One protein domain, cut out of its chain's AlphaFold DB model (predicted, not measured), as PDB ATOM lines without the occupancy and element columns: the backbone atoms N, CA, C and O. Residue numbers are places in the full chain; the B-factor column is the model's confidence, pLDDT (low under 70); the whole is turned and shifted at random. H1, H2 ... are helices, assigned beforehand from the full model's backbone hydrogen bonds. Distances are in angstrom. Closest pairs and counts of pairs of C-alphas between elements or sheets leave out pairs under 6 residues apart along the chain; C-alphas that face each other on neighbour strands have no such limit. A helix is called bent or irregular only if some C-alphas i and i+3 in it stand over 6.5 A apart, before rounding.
ATOM      1  N   LYS A  74     261.057 277.722 292.508       68.88
ATOM      2  CA  LYS A  74     259.683 277.827 293.021       68.88
ATOM      3  C   LYS A  74     258.667 278.141 291.924       68.88
ATOM      4  O   LYS A  74     257.629 277.493 291.869       68.88
ATOM      5  N   GLU A  75     258.961 279.078 291.025       68.06
ATOM      6  CA  GLU A  75     258.064 279.400 289.905       68.06
ATOM      7  C   GLU A  75     257.920 278.224 288.933       68.06
ATOM      8  O   GLU A  75     256.840 277.982 288.397       68.06
ATOM      9  N   ILE A  76     258.984 277.444 288.727       68.25
ATOM     10  CA  ILE A  76     258.945 276.247 287.876       68.25
ATOM     11  C   ILE A  76     258.083 275.143 288.507       68.25
ATOM     12  O   ILE A  76     257.367 274.438 287.789       68.25
ATOM     13  N   GLU A  77     258.155 274.963 289.824       72.81
ATOM     14  CA  GLU A  77     257.318 274.002 290.550       72.81
ATOM     15  C   GLU A  77     255.854 274.440 290.606       72.81
ATOM     16  O   GLU A  77     254.973 273.621 290.338       72.81
ATOM     17  N   ASP A  78     255.595 275.728 290.833       75.44
ATOM     18  CA  ASP A  78     254.248 276.306 290.823       75.44
ATOM     19  C   ASP A  78     253.581 276.167 289.438       75.44
ATOM     20  O   ASP A  78     252.415 275.791 289.311       75.44
ATOM     21  N   LEU A  79     254.352 276.332 288.357       69.69
ATOM     22  CA  LEU A  79     253.880 276.071 286.991       69.69
ATOM     23  C   LEU A  79     253.510 274.593 286.752       69.69
ATOM     24  O   LEU A  79     252.632 274.292 285.935       69.69
ATOM     25  N   LYS A  80     254.178 273.645 287.420       70.00
ATOM     26  CA  LYS A  80     253.884 272.207 287.283       70.00
ATOM     27  C   LYS A  80     252.688 271.781 288.128       70.00
ATOM     28  O   LYS A  80     251.858 271.019 287.628       70.00
ATOM     29  N   SER A  81     252.584 272.259 289.367       76.06
ATOM     30  CA  SER A  81     251.502 271.905 290.296       76.06
ATOM     31  C   SER A  81     250.133 272.350 289.763       76.06
ATOM     32  O   SER A  81     249.187 271.559 289.759       76.06
ATOM     33  N   LYS A  82     250.045 273.553 289.180       75.25
ATOM     34  CA  LYS A  82     248.809 274.095 288.581       75.25
ATOM     35  C   LYS A  82     248.268 273.246 287.428       75.25
ATOM     36  O   LYS A  82     247.059 273.054 287.301       75.25
ATOM     37  N   ASN A  83     249.148 272.649 286.619       76.44
ATOM     38  CA  ASN A  83     248.733 271.723 285.558       76.44
ATOM     39  C   ASN A  83     248.131 270.421 286.104       76.44
ATOM     40  O   ASN A  83     247.216 269.867 285.493       76.44
ATOM     41  N   ILE A  84     248.631 269.924 287.240       81.50
ATOM     42  CA  ILE A  84     248.083 268.733 287.902       81.50
ATOM     43  C   ILE A  84     246.699 269.051 288.474       81.50
ATOM     44  O   ILE A  84     245.758 268.296 288.233       81.50
ATOM     45  N   MET A  85     246.554 270.194 289.152       81.00
ATOM     46  CA  MET A  85     245.280 270.642 289.723       81.00
ATOM     47  C   MET A  85     244.187 270.786 288.656       81.00
ATOM     48  O   MET A  85     243.068 270.316 288.843       81.00
ATOM     49  N   HIS A  86     244.526 271.349 287.495       82.56
ATOM     50  CA  HIS A  86     243.592 271.448 286.375       82.56
ATOM     51  C   HIS A  86     243.142 270.078 285.849       82.56
ATOM     52  O   HIS A  86     241.950 269.864 285.644       82.56
ATOM     53  N   ARG A  87     244.063 269.119 285.680       85.19
ATOM     54  CA  ARG A  87     243.700 267.747 285.272       85.19
ATOM     55  C   ARG A  87     242.790 267.070 286.289       85.19
ATOM     56  O   ARG A  87     241.866 266.365 285.899       85.19
ATOM     57  N   PHE A  88     243.041 267.293 287.574       88.06
ATOM     58  CA  PHE A  88     242.202 266.763 288.640       88.06
ATOM     59  C   PHE A  88     240.775 267.330 288.573       88.06
ATOM     60  O   PHE A  88     239.814 266.562 288.586       88.06
ATOM     61  N   ILE A  89     240.625 268.649 288.401       87.69
ATOM     62  CA  ILE A  89     239.308 269.294 288.270       87.69
ATOM     63  C   ILE A  89     238.577 268.841 287.000       87.69
ATOM     64  O   ILE A  89     237.377 268.585 287.062       87.69
ATOM     65  N   LEU A  90     239.284 268.656 285.880       87.88
ATOM     66  CA  LEU A  90     238.707 268.090 284.655       87.88
ATOM     67  C   LEU A  90     238.097 266.703 284.887       87.88
ATOM     68  O   LEU A  90     236.967 266.446 284.479       87.88
ATOM     69  N   VAL A  91     238.833 265.810 285.554       90.12
ATOM     70  CA  VAL A  91     238.357 264.449 285.849       90.12
ATOM     71  C   VAL A  91     237.141 264.482 286.775       90.12
ATOM     72  O   VAL A  91     236.180 263.749 286.536       90.12
ATOM     73  N   LEU A  92     237.148 265.347 287.794       89.94
ATOM     74  CA  LEU A  92     235.990 265.541 288.668       89.94
ATOM     75  C   LEU A  92     234.771 266.062 287.902       89.94
ATOM     76  O   LEU A  92     233.680 265.529 288.083       89.94
ATOM     77  N   PHE A  93     234.957 267.049 287.022       90.06
ATOM     78  CA  PHE A  93     233.879 267.603 286.203       90.06
ATOM     79  C   PHE A  93     233.269 266.538 285.287       90.06
ATOM     80  O   PHE A  93     232.061 266.333 285.316       90.06
ATOM     81  N   ILE A  94     234.101 265.797 284.543       91.00
ATOM     82  CA  ILE A  94     233.635 264.712 283.662       91.00
ATOM     83  C   ILE A  94     232.882 263.654 284.467       91.00
ATOM     84  O   ILE A  94     231.839 263.184 284.021       91.00
ATOM     85  N   SER A  95     233.386 263.279 285.643       89.94
ATOM     86  CA  SER A  95     232.755 262.256 286.482       89.94
ATOM     87  C   SER A  95     231.389 262.715 287.000       89.94
ATOM     88  O   SER A  95     230.421 261.958 286.932       89.94
ATOM     89  N   ALA A  96     231.293 263.964 287.467       88.19
ATOM     90  CA  ALA A  96     230.050 264.550 287.962       88.19
ATOM     91  C   ALA A  96     229.003 264.714 286.847       88.19
ATOM     92  O   ALA A  96     227.858 264.295 287.013       88.19
ATOM     93  N   GLU A  97     229.406 265.237 285.687       87.19
ATOM     94  CA  GLU A  97     228.533 265.388 284.516       87.19
ATOM     95  C   GLU A  97     228.110 264.036 283.933       87.19
ATOM     96  O   GLU A  97     226.941 263.841 283.614       87.19
ATOM     97  N   THR A  98     229.015 263.056 283.864       90.50
ATOM     98  CA  THR A  98     228.662 261.691 283.436       90.50
ATOM     99  C   THR A  98     227.622 261.091 284.376       90.50
ATOM    100  O   THR A  98     226.668 260.474 283.909       90.50
ATOM    101  N   GLY A  99     227.759 261.297 285.690       85.12
ATOM    102  CA  GLY A  99     226.756 260.881 286.670       85.12
ATOM    103  C   GLY A  99     225.406 261.566 286.451       85.12
ATOM    104  O   GLY A  99     224.373 260.897 286.442       85.12
ATOM    105  N   LEU A 100     225.407 262.881 286.214       84.50
ATOM    106  CA  LEU A 100     224.194 263.650 285.931       84.50
ATOM    107  C   LEU A 100     223.488 263.143 284.664       84.50
ATOM    108  O   LEU A 100     222.297 262.828 284.719       84.50
ATOM    109  N   TYR A 101     224.222 262.989 283.558       88.31
ATOM    110  CA  TYR A 101     223.659 262.506 282.297       88.31
ATOM    111  C   TYR A 101     223.221 261.052 282.375       88.31
ATOM    112  O   TYR A 101     222.170 260.716 281.829       88.31
ATOM    113  N   PHE A 102     223.948 260.205 283.107       86.75
ATOM    114  CA  PHE A 102     223.575 258.806 283.309       86.75
ATOM    115  C   PHE A 102     222.196 258.702 283.950       86.75
ATOM    116  O   PHE A 102     221.358 257.922 283.495       86.75
ATOM    117  N   LEU A 103     221.926 259.554 284.936       80.25
ATOM    118  CA  LEU A 103     220.648 259.588 285.639       80.25
ATOM    119  C   LEU A 103     219.505 260.111 284.756       80.25
ATOM    120  O   LEU A 103     218.366 259.704 284.947       80.25
ATOM    121  N   THR A 104     219.795 260.944 283.753       81.31
ATOM    122  CA  THR A 104     218.803 261.404 282.759       81.31
ATOM    123  C   THR A 104     218.719 260.541 281.500       81.31
ATOM    124  O   THR A 104     217.772 260.666 280.729       81.31
ATOM    125  N   SER A 105     219.691 259.656 281.266       82.06
ATOM    126  CA  SER A 105     219.866 258.929 279.998       82.06
ATOM    127  C   SER A 105     218.667 258.055 279.624       82.06
ATOM    128  O   SER A 105     218.391 257.866 278.442       82.06
ATOM    129  N   GLN A 106     217.925 257.577 280.628       75.88
ATOM    130  CA  GLN A 106     216.713 256.774 280.457       75.88
ATOM    131  C   GLN A 106     215.608 257.509 279.686       75.88
ATOM    132  O   GLN A 106     214.789 256.868 279.037       75.88
ATOM    133  N   LEU A 107     215.612 258.843 279.712       74.75
ATOM    134  CA  LEU A 107     214.637 259.674 279.005       74.75
ATOM    135  C   LEU A 107     214.949 259.807 277.516       74.75
ATOM    136  O   LEU A 107     214.045 259.974 276.704       74.75
ATOM    137  N   PHE A 108     216.230 259.734 277.158       74.44
ATOM    138  CA  PHE A 108     216.690 259.903 275.780       74.44
ATOM    139  C   PHE A 108     216.815 258.570 275.049       74.44
ATOM    140  O   PHE A 108     216.582 258.502 273.845       74.44
ATOM    141  N   ILE A 109     217.189 257.510 275.769       77.94
ATOM    142  CA  ILE A 109     217.327 256.168 275.215       77.94
ATOM    143  C   ILE A 109     216.585 255.182 276.115       77.94
ATOM    144  O   ILE A 109     217.043 254.843 277.207       77.94
ATOM    145  N   GLN A 110     215.475 254.649 275.601       75.25
ATOM    146  CA  GLN A 110     214.730 253.532 276.187       75.25
ATOM    147  C   GLN A 110     215.467 252.200 275.954       75.25
ATOM    148  O   GLN A 110     214.948 251.274 275.341       75.25
ATOM    149  N   THR A 111     216.733 252.120 276.361       77.56
ATOM    150  CA  THR A 111     217.510 250.877 276.329       77.56
ATOM    151  C   THR A 111     217.730 250.374 277.743       77.56
ATOM    152  O   THR A 111     218.042 251.151 278.647       77.56
ATOM    153  N   ASP A 112     217.647 249.065 277.934       78.00
ATOM    154  CA  ASP A 112     218.005 248.435 279.208       78.00
ATOM    155  C   ASP A 112     219.521 248.240 279.348       78.00
ATOM    156  O   ASP A 112     220.024 247.943 280.431       78.00
ATOM    157  N   SER A 113     220.286 248.470 278.273       88.06
ATOM    158  CA  SER A 113     221.738 248.323 278.300       88.06
ATOM    159  C   SER A 113     222.400 249.410 279.150       88.06
ATOM    160  O   SER A 113     222.547 250.566 278.741       88.06
ATOM    161  N   PHE A 114     222.863 249.012 280.335       85.00
ATOM    162  CA  PHE A 114     223.625 249.853 281.261       85.00
ATOM    163  C   PHE A 114     224.877 250.467 280.607       85.00
ATOM    164  O   PHE A 114     225.171 251.646 280.797       85.00
ATOM    165  N   VAL A 115     225.578 249.690 279.774       89.19
ATOM    166  CA  VAL A 115     226.806 250.124 279.087       89.19
ATOM    167  C   VAL A 115     226.527 251.271 278.113       89.19
ATOM    168  O   VAL A 115     227.263 252.257 278.099       89.19
ATOM    169  N   MET A 116     225.440 251.193 277.340       87.00
ATOM    170  CA  MET A 116     225.074 252.246 276.382       87.00
ATOM    171  C   MET A 116     224.749 253.572 277.075       87.00
ATOM    172  O   MET A 116     225.154 254.630 276.594       87.00
ATOM    173  N   LYS A 117     224.084 253.517 278.237       86.81
ATOM    174  CA  LYS A 117     223.795 254.700 279.062       86.81
ATOM    175  C   LYS A 117     225.079 255.383 279.530       86.81
ATOM    176  O   LYS A 117     225.183 256.603 279.420       86.81
ATOM    177  N   ILE A 118     226.072 254.617 279.987       89.12
ATOM    178  CA  ILE A 118     227.381 255.161 280.387       89.12
ATOM    179  C   ILE A 118     228.085 255.821 279.201       89.12
ATOM    180  O   ILE A 118     228.541 256.955 279.331       89.12
ATOM    181  N   ILE A 119     228.156 255.144 278.050       90.75
ATOM    182  CA  ILE A 119     228.858 255.663 276.865       90.75
ATOM    183  C   ILE A 119     228.241 256.985 276.402       90.75
ATOM    184  O   ILE A 119     228.971 257.949 276.176       90.75
ATOM    185  N   LEU A 120     226.909 257.056 276.306       89.56
ATOM    186  CA  LEU A 120     226.215 258.287 275.920       89.56
ATOM    187  C   LEU A 120     226.481 259.420 276.916       89.56
ATOM    188  O   LEU A 120     226.767 260.547 276.522       89.56
ATOM    189  N   SER A 121     226.408 259.110 278.209       91.06
ATOM    190  CA  SER A 121     226.585 260.091 279.281       91.06
ATOM    191  C   SER A 121     228.001 260.651 279.306       91.06
ATOM    192  O   SER A 121     228.187 261.858 279.436       91.06
ATOM    193  N   LEU A 122     228.996 259.787 279.101       93.25
ATOM    194  CA  LEU A 122     230.392 260.187 278.980       93.25
ATOM    195  C   LEU A 122     230.616 261.045 277.729       93.25
ATOM    196  O   LEU A 122     231.316 262.053 277.793       93.25
ATOM    197  N   PHE A 123     230.009 260.674 276.598       93.12
ATOM    198  CA  PHE A 123     230.091 261.453 275.364       93.12
ATOM    199  C   PHE A 123     229.516 262.865 275.540       93.12
ATOM    200  O   PHE A 123     230.169 263.837 275.164       93.12
ATOM    201  N   LEU A 124     228.339 262.993 276.160       91.06
ATOM    202  CA  LEU A 124     227.718 264.290 276.451       91.06
ATOM    203  C   LEU A 124     228.553 265.120 277.434       91.06
ATOM    204  O   LEU A 124     228.785 266.301 277.181       91.06
ATOM    205  N   ALA A 125     229.078 264.503 278.498       91.44
ATOM    206  CA  ALA A 125     229.964 265.171 279.454       91.44
ATOM    207  C   ALA A 125     231.232 265.717 278.781       91.44
ATOM    208  O   ALA A 125     231.618 266.864 279.012       91.44
ATOM    209  N   LEU A 126     231.858 264.926 277.905       93.56
ATOM    210  CA  LEU A 126     233.020 265.360 277.130       93.56
ATOM    211  C   LEU A 126     232.669 266.476 276.146       93.56
ATOM    212  O   LEU A 126     233.438 267.425 276.011       93.56
ATOM    213  N   LEU A 127     231.516 266.395 275.480       92.94
ATOM    214  CA  LEU A 127     231.060 267.432 274.558       92.94
ATOM    215  C   LEU A 127     230.872 268.772 275.283       92.94
ATOM    216  O   LEU A 127     231.423 269.781 274.846       92.94
ATOM    217  N   VAL A 128     230.150 268.778 276.407       92.19
ATOM    218  CA  VAL A 128     229.931 269.985 277.225       92.19
ATOM    219  C   VAL A 128     231.253 270.534 277.748       92.19
ATOM    220  O   VAL A 128     231.488 271.740 277.669       92.19
ATOM    221  N   LEU A 129     232.157 269.662 278.199       91.81
ATOM    222  CA  LEU A 129     233.487 270.075 278.628       91.81
ATOM    223  C   LEU A 129     234.267 270.765 277.501       91.81
ATOM    224  O   LEU A 129     234.832 271.831 277.725       91.81
ATOM    225  N   VAL A 130     234.306 270.184 276.300       91.12
ATOM    226  CA  VAL A 130     235.026 270.764 275.152       91.12
ATOM    227  C   VAL A 130     234.447 272.128 274.775       91.12
ATOM    228  O   VAL A 130     235.207 273.056 274.492       91.12
ATOM    229  N   LEU A 131     233.119 272.273 274.809       92.19
ATOM    230  CA  LEU A 131     232.444 273.545 274.550       92.19
ATOM    231  C   LEU A 131     232.818 274.612 275.588       92.19
ATOM    232  O   LEU A 131     233.172 275.730 275.209       92.19
ATOM    233  N   LEU A 132     232.789 274.267 276.879       90.50
ATOM    234  CA  LEU A 132     233.168 275.176 277.966       90.50
ATOM    235  C   LEU A 132     234.653 275.551 277.901       90.50
ATOM    236  O   LEU A 132     235.000 276.726 277.997       90.50
ATOM    237  N   GLU A 133     235.528 274.579 277.660       89.88
ATOM    238  CA  GLU A 133     236.972 274.787 277.542       89.88
ATOM    239  C   GLU A 133     237.315 275.727 276.378       89.88
ATOM    240  O   GLU A 133     238.117 276.658 276.521       89.88
ATOM    241  N   TRP A 134     236.672 275.524 275.225       91.12
ATOM    242  CA  TRP A 134     236.812 276.414 274.079       91.12
ATOM    243  C   TRP A 134     236.297 277.821 274.401       91.12
ATOM    244  O   TRP A 134     236.999 278.803 274.140       91.12
ATOM    245  N   ALA A 135     235.118 277.929 275.019       91.94
ATOM    246  CA  ALA A 135     234.511 279.203 275.386       91.94
ATOM    247  C   ALA A 135     235.388 280.020 276.346       91.94
ATOM    248  O   ALA A 135     235.617 281.213 276.120       91.94
ATOM    249  N   PHE A 136     235.934 279.384 277.385       89.38
ATOM    250  CA  PHE A 136     236.844 280.040 278.321       89.38
ATOM    251  C   PHE A 136     238.148 280.457 277.644       89.38
ATOM    252  O   PHE A 136     238.625 281.568 277.882       89.38
ATOM    253  N   SER A 137     238.692 279.636 276.739       87.19
ATOM    254  CA  SER A 137     239.882 280.007 275.968       87.19
ATOM    255  C   SER A 137     239.682 281.314 275.194       87.19
ATOM    256  O   SER A 137     240.559 282.175 275.238       87.19
ATOM    257  N   GLN A 138     238.526 281.505 274.543       89.38
ATOM    258  CA  GLN A 138     238.240 282.745 273.805       89.38
ATOM    259  C   GLN A 138     238.159 283.971 274.730       89.38
ATOM    260  O   GLN A 138     238.620 285.056 274.371       89.38
ATOM    261  N   HIS A 139     237.606 283.814 275.940       88.81
ATOM    262  CA  HIS A 139     237.548 284.897 276.926       88.81
ATOM    263  C   HIS A 139     238.944 285.368 277.361       88.81
ATOM    264  O   HIS A 139     239.216 286.572 277.383       88.81
ATOM    265  N   PHE A 140     239.834 284.430 277.692       84.44
ATOM    266  CA  PHE A 140     241.180 284.761 278.166       84.44
ATOM    267  C   PHE A 140     242.108 285.227 277.043       84.44
ATOM    268  O   PHE A 140     242.899 286.144 277.255       84.44
ATOM    269  N   GLU A 141     241.971 284.683 275.833       82.94
ATOM    270  CA  GLU A 141     242.691 285.178 274.655       82.94
ATOM    271  C   GLU A 141     242.355 286.653 274.382       82.94
ATOM    272  O   GLU A 141     243.252 287.472 274.186       82.94
ATOM    273  N   TYR A 142     241.077 287.033 274.477       87.06
ATOM    274  CA  TYR A 142     240.663 288.429 274.334       87.06
ATOM    275  C   TYR A 142     241.293 289.360 275.383       87.06
ATOM    276  O   TYR A 142     241.705 290.470 275.043       87.06
ATOM    277  N   ARG A 143     241.407 288.919 276.645       83.88
ATOM    278  CA  ARG A 143     242.075 289.695 277.710       83.88
ATOM    279  C   ARG A 143     243.531 289.991 277.346       83.88
ATOM    280  O   ARG A 143     243.964 291.132 277.479       83.88
ATOM    281  N   PHE A 144     244.242 289.002 276.806       79.81
ATOM    282  CA  PHE A 144     245.615 289.177 276.334       79.81
ATOM    283  C   PHE A 144     245.711 290.116 275.118       79.81
ATOM    284  O   PHE A 144     246.633 290.929 275.018       79.81
ATOM    285  N   VAL A 145     244.757 290.044 274.186       82.19
ATOM    286  CA  VAL A 145     244.715 290.942 273.018       82.19
ATOM    287  C   VAL A 145     244.452 292.392 273.430       82.19
ATOM    288  O   VAL A 145     245.094 293.287 272.883       82.19
ATOM    289  N   ILE A 146     243.573 292.644 274.410       86.12
ATOM    290  CA  ILE A 146     243.364 293.995 274.963       86.12
ATOM    291  C   ILE A 146     244.664 294.555 275.525       86.12
ATOM    292  O   ILE A 146     245.031 295.674 275.181       86.12
ATOM    293  N   GLU A 147     245.360 293.790 276.364       82.50
ATOM    294  CA  GLU A 147     246.563 294.279 277.041       82.50
ATOM    295  C   GLU A 147     247.646 294.691 276.030       82.50
ATOM    296  O   GLU A 147     248.314 295.713 276.173       82.50
ATOM    297  N   ASN A 148     247.792 293.928 274.947       77.75
ATOM    298  CA  ASN A 148     248.731 294.252 273.875       77.75
ATOM    299  C   ASN A 148     248.237 295.374 272.950       77.75
ATOM    300  O   ASN A 148     249.054 296.109 272.392       77.75
ATOM    301  N   TYR A 149     246.922 295.533 272.792       80.75
ATOM    302  CA  TYR A 149     246.332 296.677 272.100       80.75
ATOM    303  C   TYR A 149     246.581 297.982 272.870       80.75
ATOM    304  O   TYR A 149     246.971 298.977 272.268       80.75
ATOM    305  N   GLU A 150     246.437 297.974 274.197       82.75
ATOM    306  CA  GLU A 150     246.755 299.121 275.064       82.75
ATOM    307  C   GLU A 150     248.241 299.499 274.996       82.75
ATOM    308  O   GLU A 150     248.586 300.677 275.042       82.75
ATOM    309  N   LYS A 151     249.118 298.511 274.783       81.00
ATOM    310  CA  LYS A 151     250.555 298.710 274.522       81.00
ATOM    311  C   LYS A 151     250.873 299.144 273.078       81.00
ATOM    312  O   LYS A 151     252.042 299.325 272.751       81.00
ATOM    313  N   GLY A 152     249.871 299.290 272.205       78.19
ATOM    314  CA  GLY A 152     250.041 299.707 270.806       78.19
ATOM    315  C   GLY A 152     250.682 298.655 269.892       78.19
ATOM    316  O   GLY A 152     251.135 298.988 268.800       78.19
ATOM    317  N   LEU A 153     250.739 297.390 270.321       75.75
ATOM    318  CA  LEU A 153     251.409 296.302 269.596       75.75
ATOM    319  C   LEU A 153     250.500 295.594 268.581       75.75
ATOM    320  O   LEU A 153     250.983 294.793 267.783       75.75
ATOM    321  N   ILE A 154     249.189 295.841 268.635       79.88
ATOM    322  CA  ILE A 154     248.168 295.108 267.877       79.88
ATOM    323  C   ILE A 154     247.220 296.080 267.165       79.88
ATOM    324  O   ILE A 154     246.926 297.165 267.669       79.88
ATOM    325  N   SER A 155     246.720 295.682 265.990       82.75
ATOM    326  CA  SER A 155     245.800 296.487 265.187       82.75
ATOM    327  C   SER A 155     244.366 296.506 265.742       82.75
ATOM    328  O   SER A 155     243.918 295.599 266.447       82.75
ATOM    329  N   ASN A 156     243.585 297.520 265.353       85.00
ATOM    330  CA  ASN A 156     242.150 297.576 265.662       85.00
ATOM    331  C   ASN A 156     241.353 296.404 265.061       85.00
ATOM    332  O   ASN A 156     240.349 295.983 265.637       85.00
ATOM    333  N   ALA A 157     241.794 295.869 263.918       83.81
ATOM    334  CA  ALA A 157     241.139 294.736 263.270       83.81
ATOM    335  C   ALA A 157     241.271 293.455 264.112       83.81
ATOM    336  O   ALA A 157     240.287 292.746 264.320       83.81
ATOM    337  N   ASP A 158     242.454 293.210 264.675       81.56
ATOM    338  CA  ASP A 158     242.715 292.046 265.531       81.56
ATOM    339  C   ASP A 158     241.926 292.119 266.845       81.56
ATOM    340  O   ASP A 158     241.347 291.124 267.286       81.56
ATOM    341  N   LYS A 159     241.812 293.319 267.432       85.94
ATOM    342  CA  LYS A 159     240.960 293.563 268.605       85.94
ATOM    343  C   LYS A 159     239.496 293.230 268.320       85.94
ATOM    344  O   LYS A 159     238.842 292.588 269.143       85.94
ATOM    345  N   LYS A 160     238.975 293.664 267.166       89.19
ATOM    346  CA  LYS A 160     237.589 293.387 266.765       89.19
ATOM    347  C   LYS A 160     237.356 291.886 266.580       89.19
ATOM    348  O   LYS A 160     236.425 291.351 267.172       89.19
ATOM    349  N   ASN A 161     238.246 291.196 265.868       88.19
ATOM    350  CA  ASN A 161     238.153 289.747 265.668       88.19
ATOM    351  C   ASN A 161     238.165 288.969 266.994       88.19
ATOM    352  O   ASN A 161     237.374 288.043 267.179       88.19
ATOM    353  N   ALA A 162     239.032 289.349 267.937       86.56
ATOM    354  CA  ALA A 162     239.077 288.725 269.258       86.56
ATOM    355  C   ALA A 162     237.794 288.991 270.070       86.56
ATOM    356  O   ALA A 162     237.321 288.114 270.794       86.56
ATOM    357  N   ASN A 163     237.199 290.180 269.932       89.56
ATOM    358  CA  ASN A 163     235.934 290.516 270.582       89.56
ATOM    359  C   ASN A 163     234.768 289.663 270.058       89.56
ATOM    360  O   ASN A 163     233.985 289.146 270.852       89.56
ATOM    361  N   ASP A 164     234.676 289.482 268.741       90.69
ATOM    362  CA  ASP A 164     233.614 288.686 268.114       90.69
ATOM    363  C   ASP A 164     233.714 287.211 268.541       90.69
ATOM    364  O   ASP A 164     232.719 286.589 268.924       90.69
ATOM    365  N   ARG A 165     234.938 286.666 268.594       90.00
ATOM    366  CA  ARG A 165     235.195 285.320 269.133       90.00
ATOM    367  C   ARG A 165     234.810 285.188 270.602       90.00
ATOM    368  O   ARG A 165     234.234 284.172 270.981       90.00
ATOM    369  N   ARG A 166     235.075 286.209 271.425       92.44
ATOM    370  CA  ARG A 166     234.644 286.234 272.831       92.44
ATOM    371  C   ARG A 166     233.124 286.155 272.954       92.44
ATOM    372  O   ARG A 166     232.639 285.399 273.791       92.44
ATOM    373  N   PHE A 167     232.377 286.899 272.138       92.44
ATOM    374  CA  PHE A 167     230.913 286.814 272.137       92.44
ATOM    375  C   PHE A 167     230.421 285.416 271.751       92.44
ATOM    376  O   PHE A 167     229.553 284.874 272.433       92.44
ATOM    377  N   GLY A 168     231.021 284.803 270.726       90.38
ATOM    378  CA  GLY A 168     230.757 283.400 270.384       90.38
ATOM    379  C   GLY A 168     231.065 282.445 271.542       90.38
ATOM    380  O   GLY A 168     230.269 281.557 271.842       90.38
ATOM    381  N   GLY A 169     232.173 282.678 272.251       90.38
ATOM    382  CA  GLY A 169     232.530 281.977 273.485       90.38
ATOM    383  C   GLY A 169     231.452 282.088 274.561       90.38
ATOM    384  O   GLY A 169     231.014 281.072 275.090       90.38
ATOM    385  N   TYR A 170     230.960 283.292 274.855       92.50
ATOM    386  CA  TYR A 170     229.897 283.486 275.846       92.50
ATOM    387  C   TYR A 170     228.578 282.826 275.458       92.50
ATOM    388  O   TYR A 170     227.925 282.247 276.324       92.50
ATOM    389  N   LEU A 171     228.208 282.857 274.176       94.38
ATOM    390  CA  LEU A 171     227.036 282.135 273.683       94.38
ATOM    391  C   LEU A 171     227.184 280.627 273.931       94.38
ATOM    392  O   LEU A 171     226.277 279.993 274.463       94.38
ATOM    393  N   ILE A 172     228.345 280.059 273.596       92.81
ATOM    394  CA  ILE A 172     228.623 278.630 273.783       92.81
ATOM    395  C   ILE A 172     228.679 278.255 275.269       92.81
ATOM    396  O   ILE A 172     228.126 277.226 275.650       92.81
ATOM    397  N   ALA A 173     229.264 279.096 276.126       91.38
ATOM    398  CA  ALA A 173     229.250 278.878 277.571       91.38
ATOM    399  C   ALA A 173     227.824 278.904 278.137       91.38
ATOM    400  O   ALA A 173     227.467 278.037 278.931       91.38
ATOM    401  N   ALA A 174     226.996 279.860 277.702       92.62
ATOM    402  CA  ALA A 174     225.596 279.942 278.107       92.62
ATOM    403  C   ALA A 174     224.809 278.695 277.680       92.62
ATOM    404  O   ALA A 174     224.033 278.168 278.473       92.62
ATOM    405  N   LEU A 175     225.047 278.180 276.469       92.44
ATOM    406  CA  LEU A 175     224.464 276.917 276.011       92.44
ATOM    407  C   LEU A 175     224.948 275.727 276.849       92.44
ATOM    408  O   LEU A 175     224.127 274.919 277.270       92.44
ATOM    409  N   GLY A 176     226.249 275.638 277.143       90.44
ATOM    410  CA  GLY A 176     226.820 274.572 277.973       90.44
ATOM    411  C   GLY A 176     226.216 274.539 279.377       90.44
ATOM    412  O   GLY A 176     225.701 273.509 279.804       90.44
ATOM    413  N   PHE A 177     226.187 275.679 280.071       90.12
ATOM    414  CA  PHE A 177     225.537 275.780 281.381       90.12
ATOM    415  C   PHE A 177     224.020 275.574 281.306       90.12
ATOM    416  O   PHE A 177     223.441 274.964 282.202       90.12
ATOM    417  N   GLY A 178     223.381 276.020 280.223       90.62
ATOM    418  CA  GLY A 178     221.970 275.763 279.958       90.62
ATOM    419  C   GLY A 178     221.653 274.270 279.860       90.62
ATOM    420  O   GLY A 178     220.666 273.831 280.442       90.62
ATOM    421  N   ILE A 179     222.507 273.478 279.201       89.06
ATOM    422  CA  ILE A 179     222.368 272.013 279.113       89.06
ATOM    423  C   ILE A 179     222.485 271.370 280.500       89.06
ATOM    424  O   ILE A 179     221.654 270.533 280.843       89.06
ATOM    425  N   ILE A 180     223.458 271.791 281.313       88.38
ATOM    426  CA  ILE A 180     223.648 271.279 282.683       88.38
ATOM    427  C   ILE A 180     222.397 271.543 283.533       88.38
ATOM    428  O   ILE A 180     221.864 270.630 284.168       88.38
ATOM    429  N   ILE A 181     221.889 272.782 283.505       88.56
ATOM    430  CA  ILE A 181     220.683 273.177 284.244       88.56
ATOM    431  C   ILE A 181     219.465 272.404 283.734       88.56
ATOM    432  O   ILE A 181     218.713 271.847 284.532       88.56
ATOM    433  N   ALA A 182     219.280 272.325 282.413       87.25
ATOM    434  CA  ALA A 182     218.175 271.589 281.810       87.25
ATOM    435  C   ALA A 182     218.214 270.106 282.200       87.25
ATOM    436  O   ALA A 182     217.190 269.566 282.600       87.25
ATOM    437  N   SER A 183     219.384 269.468 282.173       83.88
ATOM    438  CA  SER A 183     219.566 268.078 282.605       83.88
ATOM    439  C   SER A 183     219.203 267.886 284.082       83.88
ATOM    440  O   SER A 183     218.489 266.947 284.434       83.88
ATOM    441  N   GLY A 184     219.631 268.804 284.956       82.00
ATOM    442  CA  GLY A 184     219.260 268.792 286.373       82.00
ATOM    443  C   GLY A 184     217.751 268.925 286.600       82.00
ATOM    444  O   GLY A 184     217.172 268.152 287.363       82.00
ATOM    445  N   LEU A 185     217.100 269.861 285.903       84.50
ATOM    446  CA  LEU A 185     215.653 270.092 285.996       84.50
ATOM    447  C   LEU A 185     214.837 268.931 285.431       84.50
ATOM    448  O   LEU A 185     213.878 268.493 286.061       84.50
ATOM    449  N   VAL A 186     215.240 268.400 284.276       82.50
ATOM    450  CA  VAL A 186     214.623 267.225 283.654       82.50
ATOM    451  C   VAL A 186     214.671 266.046 284.622       82.50
ATOM    452  O   VAL A 186     213.659 265.390 284.840       82.50
ATOM    453  N   ARG A 187     215.807 265.818 285.286       75.88
ATOM    454  CA  ARG A 187     215.909 264.772 286.305       75.88
ATOM    455  C   ARG A 187     214.954 265.002 287.474       75.88
ATOM    456  O   ARG A 187     214.306 264.056 287.893       75.88
ATOM    457  N   ILE A 188     214.875 266.224 288.002       78.50
ATOM    458  CA  ILE A 188     213.973 266.568 289.113       78.50
ATOM    459  C   ILE A 188     212.516 266.284 288.737       78.50
ATOM    460  O   ILE A 188     211.805 265.673 289.525       78.50
ATOM    461  N   TYR A 189     212.108 266.674 287.528       74.94
ATOM    462  CA  TYR A 189     210.741 266.498 287.038       74.94
ATOM    463  C   TYR A 189     210.393 265.028 286.750       74.94
ATOM    464  O   TYR A 189     209.276 264.596 286.995       74.94
ATOM    465  N   TYR A 190     211.348 264.234 286.255       68.50
ATOM    466  CA  TYR A 190     211.122 262.818 285.930       68.50
ATOM    467  C   TYR A 190     211.429 261.842 287.076       68.50
ATOM    468  O   TYR A 190     210.943 260.716 287.048       68.50
ATOM    469  N   LEU A 191     212.174 262.252 288.110       63.28
ATOM    470  CA  LEU A 191     212.298 261.505 289.373       63.28
ATOM    471  C   LEU A 191     210.933 261.293 290.047       63.28
ATOM    472  O   LEU A 191     210.767 260.327 290.781       63.28
ATOM    473  N   GLU A 192     209.959 262.155 289.750       54.97
ATOM    474  CA  GLU A 192     208.559 262.031 290.174       54.97
ATOM    475  C   GLU A 192     207.797 260.910 289.434       54.97
ATOM    476  O   GLU A 192     206.651 260.629 289.766       54.97
ATOM    477  N   GLN A 193     208.408 260.254 288.435       54.94
ATOM    478  CA  GLN A 193     207.792 259.189 287.625       54.94
ATOM    479  C   GLN A 193     208.422 257.799 287.830       54.94
ATOM    480  O   GLN A 193     208.258 256.922 286.983       54.94
ATOM    481  N   ILE A 194     209.161 257.575 288.922       61.38
ATOM    482  CA  ILE A 194     209.663 256.230 289.248       61.38
ATOM    483  C   ILE A 194     208.473 255.308 289.555       61.38
ATOM    484  O   ILE A 194     207.476 255.737 290.130       61.38
ATOM    485  N   ASP A 195     208.566 254.036 289.161       55.56
ATOM    486  CA  ASP A 195     207.572 253.025 289.517       55.56
ATOM    487  C   ASP A 195     207.663 252.725 291.023       55.56
ATOM    488  O   ASP A 195     208.586 252.063 291.499       55.56
ATOM    489  N   LEU A 196     206.742 253.301 291.798       63.22
ATOM    490  CA  LEU A 196     206.737 253.262 293.267       63.22
ATOM    491  C   LEU A 196     205.932 252.075 293.816       63.22
ATOM    492  O   LEU A 196     205.577 252.044 294.999       63.22
ATOM    493  N   THR A 197     205.615 251.088 292.975       61.16
ATOM    494  CA  THR A 197     204.893 249.886 293.403       61.16
ATOM    495  C   THR A 197     205.652 249.158 294.512       61.16
ATOM    496  O   THR A 197     206.778 248.710 294.318       61.16
ATOM    497  N   GLY A 198     205.012 249.020 295.677       65.25
ATOM    498  CA  GLY A 198     205.558 248.307 296.837       65.25
ATOM    499  C   GLY A 198     206.120 249.195 297.951       65.25
ATOM    500  O   GLY A 198     206.403 248.668 299.022       65.25
ATOM    501  N   TYR A 199     206.224 250.512 297.745       75.31
ATOM    502  CA  TYR A 199     206.655 251.464 298.775       75.31
ATOM    503  C   TYR A 199     205.468 252.097 299.511       75.31
ATOM    504  O   TYR A 199     204.400 252.342 298.942       75.31
ATOM    505  N   THR A 200     205.648 252.387 300.797       82.56
ATOM    506  CA  THR A 200     204.681 253.162 301.587       82.56
ATOM    507  C   THR A 200     204.701 254.640 301.182       82.56
ATOM    508  O   THR A 200     205.701 255.156 300.686       82.56
ATOM    509  N   LYS A 201     203.604 255.372 301.423       77.44
ATOM    510  CA  LYS A 201     203.506 256.808 301.079       77.44
ATOM    511  C   LYS A 201     204.616 257.665 301.708       77.44
ATOM    512  O   LYS A 201     205.041 258.644 301.103       77.44
ATOM    513  N   GLU A 202     205.076 257.303 302.903       77.69
ATOM    514  CA  GLU A 202     206.156 258.006 303.608       77.69
ATOM    515  C   GLU A 202     207.534 257.723 302.989       77.69
ATOM    516  O   GLU A 202     208.349 258.638 302.849       77.69
ATOM    517  N   GLU A 203     207.784 256.486 302.552       76.62
ATOM    518  CA  GLU A 203     209.019 256.111 301.850       76.62
ATOM    519  C   GLU A 203     209.124 256.816 300.496       76.62
ATOM    520  O   GLU A 203     210.178 257.360 300.172       76.62
ATOM    521  N   ILE A 204     208.016 256.883 299.753       75.31
ATOM    522  CA  ILE A 204     207.917 257.602 298.476       75.31
ATOM    523  C   ILE A 204     208.280 259.080 298.663       75.31
ATOM    524  O   ILE A 204     209.192 259.585 298.008       75.31
ATOM    525  N   ALA A 205     207.626 259.758 299.612       76.44
ATOM    526  CA  ALA A 205     207.875 261.173 299.882       76.44
ATOM    527  C   ALA A 205     209.333 261.432 300.302       76.44
ATOM    528  O   ALA A 205     209.950 262.414 299.885       76.44
ATOM    529  N   THR A 206     209.913 260.527 301.094       78.25
ATOM    530  CA  THR A 206     211.313 260.631 301.519       78.25
ATOM    531  C   THR A 206     212.273 260.447 300.339       78.25
ATOM    532  O   THR A 206     213.215 261.230 300.191       78.25
ATOM    533  N   MET A 207     212.033 259.464 299.464       73.38
ATOM    534  CA  MET A 207     212.863 259.221 298.276       73.38
ATOM    535  C   MET A 207     212.801 260.369 297.269       73.38
ATOM    536  O   MET A 207     213.841 260.764 296.738       73.38
ATOM    537  N   GLU A 208     211.623 260.951 297.046       76.19
ATOM    538  CA  GLU A 208     211.465 262.130 296.189       76.19
ATOM    539  C   GLU A 208     212.258 263.323 296.729       76.19
ATOM    540  O   GLU A 208     213.017 263.954 295.991       76.19
ATOM    541  N   ILE A 209     212.154 263.609 298.033       79.50
ATOM    542  CA  ILE A 209     212.899 264.702 298.676       79.50
ATOM    543  C   ILE A 209     214.410 264.481 298.531       79.50
ATOM    544  O   ILE A 209     215.126 265.391 298.103       79.50
ATOM    545  N   VAL A 210     214.905 263.279 298.838       78.00
ATOM    546  CA  VAL A 210     216.334 262.940 298.729       78.00
ATOM    547  C   VAL A 210     216.812 263.003 297.274       78.00
ATOM    548  O   VAL A 210     217.893 263.531 297.000       78.00
ATOM    549  N   GLY A 211     216.010 262.527 296.320       74.00
ATOM    550  CA  GLY A 211     216.312 262.571 294.889       74.00
ATOM    551  C   GLY A 211     216.389 263.996 294.337       74.00
ATOM    552  O   GLY A 211     217.335 264.329 293.608       74.00
ATOM    553  N   ARG A 212     215.450 264.867 294.732       78.56
ATOM    554  CA  ARG A 212     215.464 266.299 294.392       78.56
ATOM    555  C   ARG A 212     216.698 266.989 294.967       78.56
ATOM    556  O   ARG A 212     217.432 267.631 294.217       78.56
ATOM    557  N   TRP A 213     216.988 266.791 296.255       81.75
ATOM    558  CA  TRP A 213     218.181 267.355 296.901       81.75
ATOM    559  C   TRP A 213     219.479 266.885 296.250       81.75
ATOM    560  O   TRP A 213     220.355 267.703 295.980       81.75
ATOM    561  N   THR A 214     219.591 265.596 295.932       77.06
ATOM    562  CA  THR A 214     220.776 265.035 295.266       77.06
ATOM    563  C   THR A 214     220.975 265.647 293.879       77.06
ATOM    564  O   THR A 214     222.103 265.942 293.486       77.06
ATOM    565  N   SER A 215     219.891 265.872 293.135       80.38
ATOM    566  CA  SER A 215     219.939 266.491 291.805       80.38
ATOM    567  C   SER A 215     220.360 267.958 291.876       80.38
ATOM    568  O   SER A 215     221.262 268.364 291.142       80.38
ATOM    569  N   ILE A 216     219.784 268.727 292.807       83.25
ATOM    570  CA  ILE A 216     220.171 270.124 293.063       83.25
ATOM    571  C   ILE A 216     221.640 270.200 293.480       83.25
ATOM    572  O   ILE A 216     222.396 270.992 292.925       83.25
ATOM    573  N   LEU A 217     222.069 269.349 294.416       83.00
ATOM    574  CA  LEU A 217     223.450 269.310 294.893       83.00
ATOM    575  C   LEU A 217     224.426 268.978 293.758       83.00
ATOM    576  O   LEU A 217     225.441 269.653 293.616       83.00
ATOM    577  N   THR A 218     224.102 267.990 292.919       80.69
ATOM    578  CA  THR A 218     224.947 267.602 291.778       80.69
ATOM    579  C   THR A 218     225.068 268.749 290.773       80.69
ATOM    580  O   THR A 218     226.177 269.066 290.359       80.69
ATOM    581  N   MET A 219     223.961 269.424 290.449       84.50
ATOM    582  CA  MET A 219     223.951 270.600 289.570       84.50
ATOM    583  C   MET A 219     224.766 271.766 290.154       84.50
ATOM    584  O   MET A 219     225.544 272.400 289.448       84.50
ATOM    585  N   CYS A 220     224.636 272.046 291.454       87.56
ATOM    586  CA  CYS A 220     225.438 273.073 292.122       87.56
ATOM    587  C   CYS A 220     226.935 272.739 292.087       87.56
ATOM    588  O   CYS A 220     227.753 273.623 291.834       87.56
ATOM    589  N   ILE A 221     227.298 271.471 292.310       86.94
ATOM    590  CA  ILE A 221     228.688 271.006 292.241       86.94
ATOM    591  C   ILE A 221     229.232 271.152 290.819       86.94
ATOM    592  O   ILE A 221     230.340 271.660 290.658       86.94
ATOM    593  N   THR A 222     228.485 270.759 289.786       85.19
ATOM    594  CA  THR A 222     228.968 270.864 288.402       85.19
ATOM    595  C   THR A 222     229.084 272.311 287.935       85.19
ATOM    596  O   THR A 222     230.082 272.664 287.304       85.19
ATOM    597  N   LEU A 223     228.152 273.185 288.327       87.00
ATOM    598  CA  LEU A 223     228.264 274.631 288.112       87.00
ATOM    599  C   LEU A 223     229.498 275.213 288.813       87.00
ATOM    600  O   LEU A 223     230.271 275.938 288.187       87.00
ATOM    601  N   ALA A 224     229.721 274.864 290.084       88.88
ATOM    602  CA  ALA A 224     230.897 275.306 290.827       88.88
ATOM    603  C   ALA A 224     232.193 274.823 290.160       88.88
ATOM    604  O   ALA A 224     233.099 275.624 289.938       88.88
ATOM    605  N   LEU A 225     232.270 273.546 289.770       88.25
ATOM    606  CA  LEU A 225     233.418 272.983 289.052       88.25
ATOM    607  C   LEU A 225     233.647 273.680 287.706       88.25
ATOM    608  O   LEU A 225     234.793 273.967 287.375       88.25
ATOM    609  N   GLY A 226     232.588 274.011 286.962       84.81
ATOM    610  CA  GLY A 226     232.685 274.774 285.715       84.81
ATOM    611  C   GLY A 226     233.244 276.186 285.922       84.81
ATOM    612  O   GLY A 226     234.094 276.636 285.154       84.81
ATOM    613  N   ILE A 227     232.838 276.869 286.997       86.81
ATOM    614  CA  ILE A 227     233.389 278.178 287.383       86.81
ATOM    615  C   ILE A 227     234.864 278.048 287.796       86.81
ATOM    616  O   ILE A 227     235.703 278.824 287.338       86.81
ATOM    617  N   PHE A 228     235.211 277.053 288.617       86.25
ATOM    618  CA  PHE A 228     236.603 276.777 288.995       86.25
ATOM    619  C   PHE A 228     237.479 276.463 287.779       86.25
ATOM    620  O   PHE A 228     238.618 276.925 287.700       86.25
ATOM    621  N   LEU A 229     236.943 275.723 286.806       85.88
ATOM    622  CA  LEU A 229     237.622 275.431 285.551       85.88
ATOM    623  C   LEU A 229     237.909 276.714 284.762       85.88
ATOM    624  O   LEU A 229     239.018 276.872 284.254       85.88
ATOM    625  N   ALA A 230     236.967 277.661 284.734       83.31
ATOM    626  CA  ALA A 230     237.176 278.974 284.131       83.31
ATOM    627  C   ALA A 230     238.322 279.739 284.812       83.31
ATOM    628  O   ALA A 230     239.213 280.239 284.126       83.31
ATOM    629  N   PHE A 231     238.358 279.790 286.148       85.12
ATOM    630  CA  PHE A 231     239.447 280.448 286.884       85.12
ATOM    631  C   PHE A 231     240.810 279.814 286.590       85.12
ATOM    632  O   PHE A 231     241.756 280.521 286.231       85.12
ATOM    633  N   LEU A 232     240.900 278.483 286.652       82.88
ATOM    634  CA  LEU A 232     242.134 277.766 286.328       82.88
ATOM    635  C   LEU A 232     242.558 277.960 284.876       82.88
ATOM    636  O   LEU A 232     243.754 278.006 284.588       82.88
ATOM    637  N   LYS A 233     241.604 278.080 283.948       79.06
ATOM    638  CA  LYS A 233     241.914 278.342 282.544       79.06
ATOM    639  C   LYS A 233     242.563 279.714 282.364       79.06
ATOM    640  O   LYS A 233     243.496 279.836 281.573       79.06
ATOM    641  N   GLY A 234     242.134 280.709 283.136       75.31
ATOM    642  CA  GLY A 234     242.771 282.024 283.173       75.31
ATOM    643  C   GLY A 234     244.226 281.950 283.605       75.31
ATOM    644  O   GLY A 234     245.108 282.425 282.886       75.31
ATOM    645  N   GLU A 235     244.490 281.260 284.715       75.50
ATOM    646  CA  GLU A 235     245.860 281.021 285.173       75.50
ATOM    647  C   GLU A 235     246.678 280.232 284.146       75.50
ATOM    648  O   GLU A 235     247.850 280.523 283.933       75.50
ATOM    649  N   GLN A 236     246.089 279.246 283.466       72.56
ATOM    650  CA  GLN A 236     246.786 278.479 282.432       72.56
ATOM    651  C   GLN A 236     247.224 279.321 281.241       72.56
ATOM    652  O   GLN A 236     248.299 279.061 280.705       72.56
ATOM    653  N   VAL A 237     246.420 280.291 280.799       69.62
ATOM    654  CA  VAL A 237     246.807 281.165 279.682       69.62
ATOM    655  C   VAL A 237     247.995 282.037 280.082       69.62
ATOM    656  O   VAL A 237     248.974 282.110 279.337       69.62
ATOM    657  N   GLU A 238     247.969 282.615 281.284       69.31
ATOM    658  CA  GLU A 238     249.102 283.377 281.821       69.31
ATOM    659  C   GLU A 238     250.348 282.490 281.981       69.31
ATOM    660  O   GLU A 238     251.440 282.810 281.503       69.31
TER     661      GLU A 238
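What this domain is: This is residues 74 to 238 of the 350 residues of an uncharacterized protein of Ignavibacteriales bacterium CG18_big_fil_WC_8_21_14_2_50_31_20 (UniProt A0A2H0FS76). Four long helices form a loose, splayed up-and-down bundle, in which each runs against the one before it in the chain. H2 and H3 fold back on each other as a long hairpin, H4 runs beside part of H3, and H1, kinked near its last residues, crosses H2 and H3 at steeper angles. The printed part has 165 residues with four named helices in the order H1, H2, H3, H4 and no named strand; its class is all helix. The whole is loose, with a radius of gyration of the C-alphas of 20.4 A, and elongated, spanning 72 by 38 by 28 A.

Where its parts are: Find C-alpha 74 at (259.683, 277.827, 293.021); there H1, residues 74 to 108, begins and covers 49.7 A. It has a kink of 40 degrees near residue 102 and is irregular, with C-alphas 103 and 106 standing 7.1 A apart, and its line is a rough one. Next look for C-alpha 114 at (223.625, 249.853, 281.261), where H2, residues 114 to 150, starts its 54.8 A. H3, residues 156 to 193, runs 56.0 A. H4, residues 201 to 238, runs 56.2 A and ends at C-alpha 238 at (249.102, 283.377, 281.821).

How they stand to each other: Begin with H1 and H2, a helical hairpin that touches through residues 93 to 106 and 117 to 129 alone; the closest C-alphas, of Tyr 101 and Ser 121, are 4.8 A apart. Their steep tilt is 43 degrees, opposite ways. H1 touches H3 with residues 97 to 104 alone, closest at the C-alphas of Thr 104 and Arg 187, 5.7 A. H1 and H4 touch at the C-alphas of Phe 93 and Leu 225, their closest, 6.1 A, with a shallow tilt of 34 degrees, only just short of steep. In the hairpin of H2 and H3, look at the closest C-alphas, of Ala 135 and Gly 169, 3.9 A apart; the shallow tilt is 29 degrees, opposite ways. H3 and H4, also a hairpin, touch through residues 177 to 192 and 208 to 223 alone, at a shallow tilt of 15 degrees. Their closest C-alphas, of Ile 188 and Arg 212, are 5.5 A apart. Every O i to N i+4 pair is within hydrogen-bond range in H2 and H4, against 27 of 31 in H1 and 32 of 34 in H3.

The domain as a whole: The two C-alphas farthest apart, of Gly 152 and Gly 198, are 72.8 A from each other. The printed part has no cut. The links H1 to H2 and H2 to H3 are tight, and H3 to H4 is short. Mean pLDDT of the printed part is 82.6; look for values under 70 at residues 74 to 76, 79, 190 to 198 and 237 to 238.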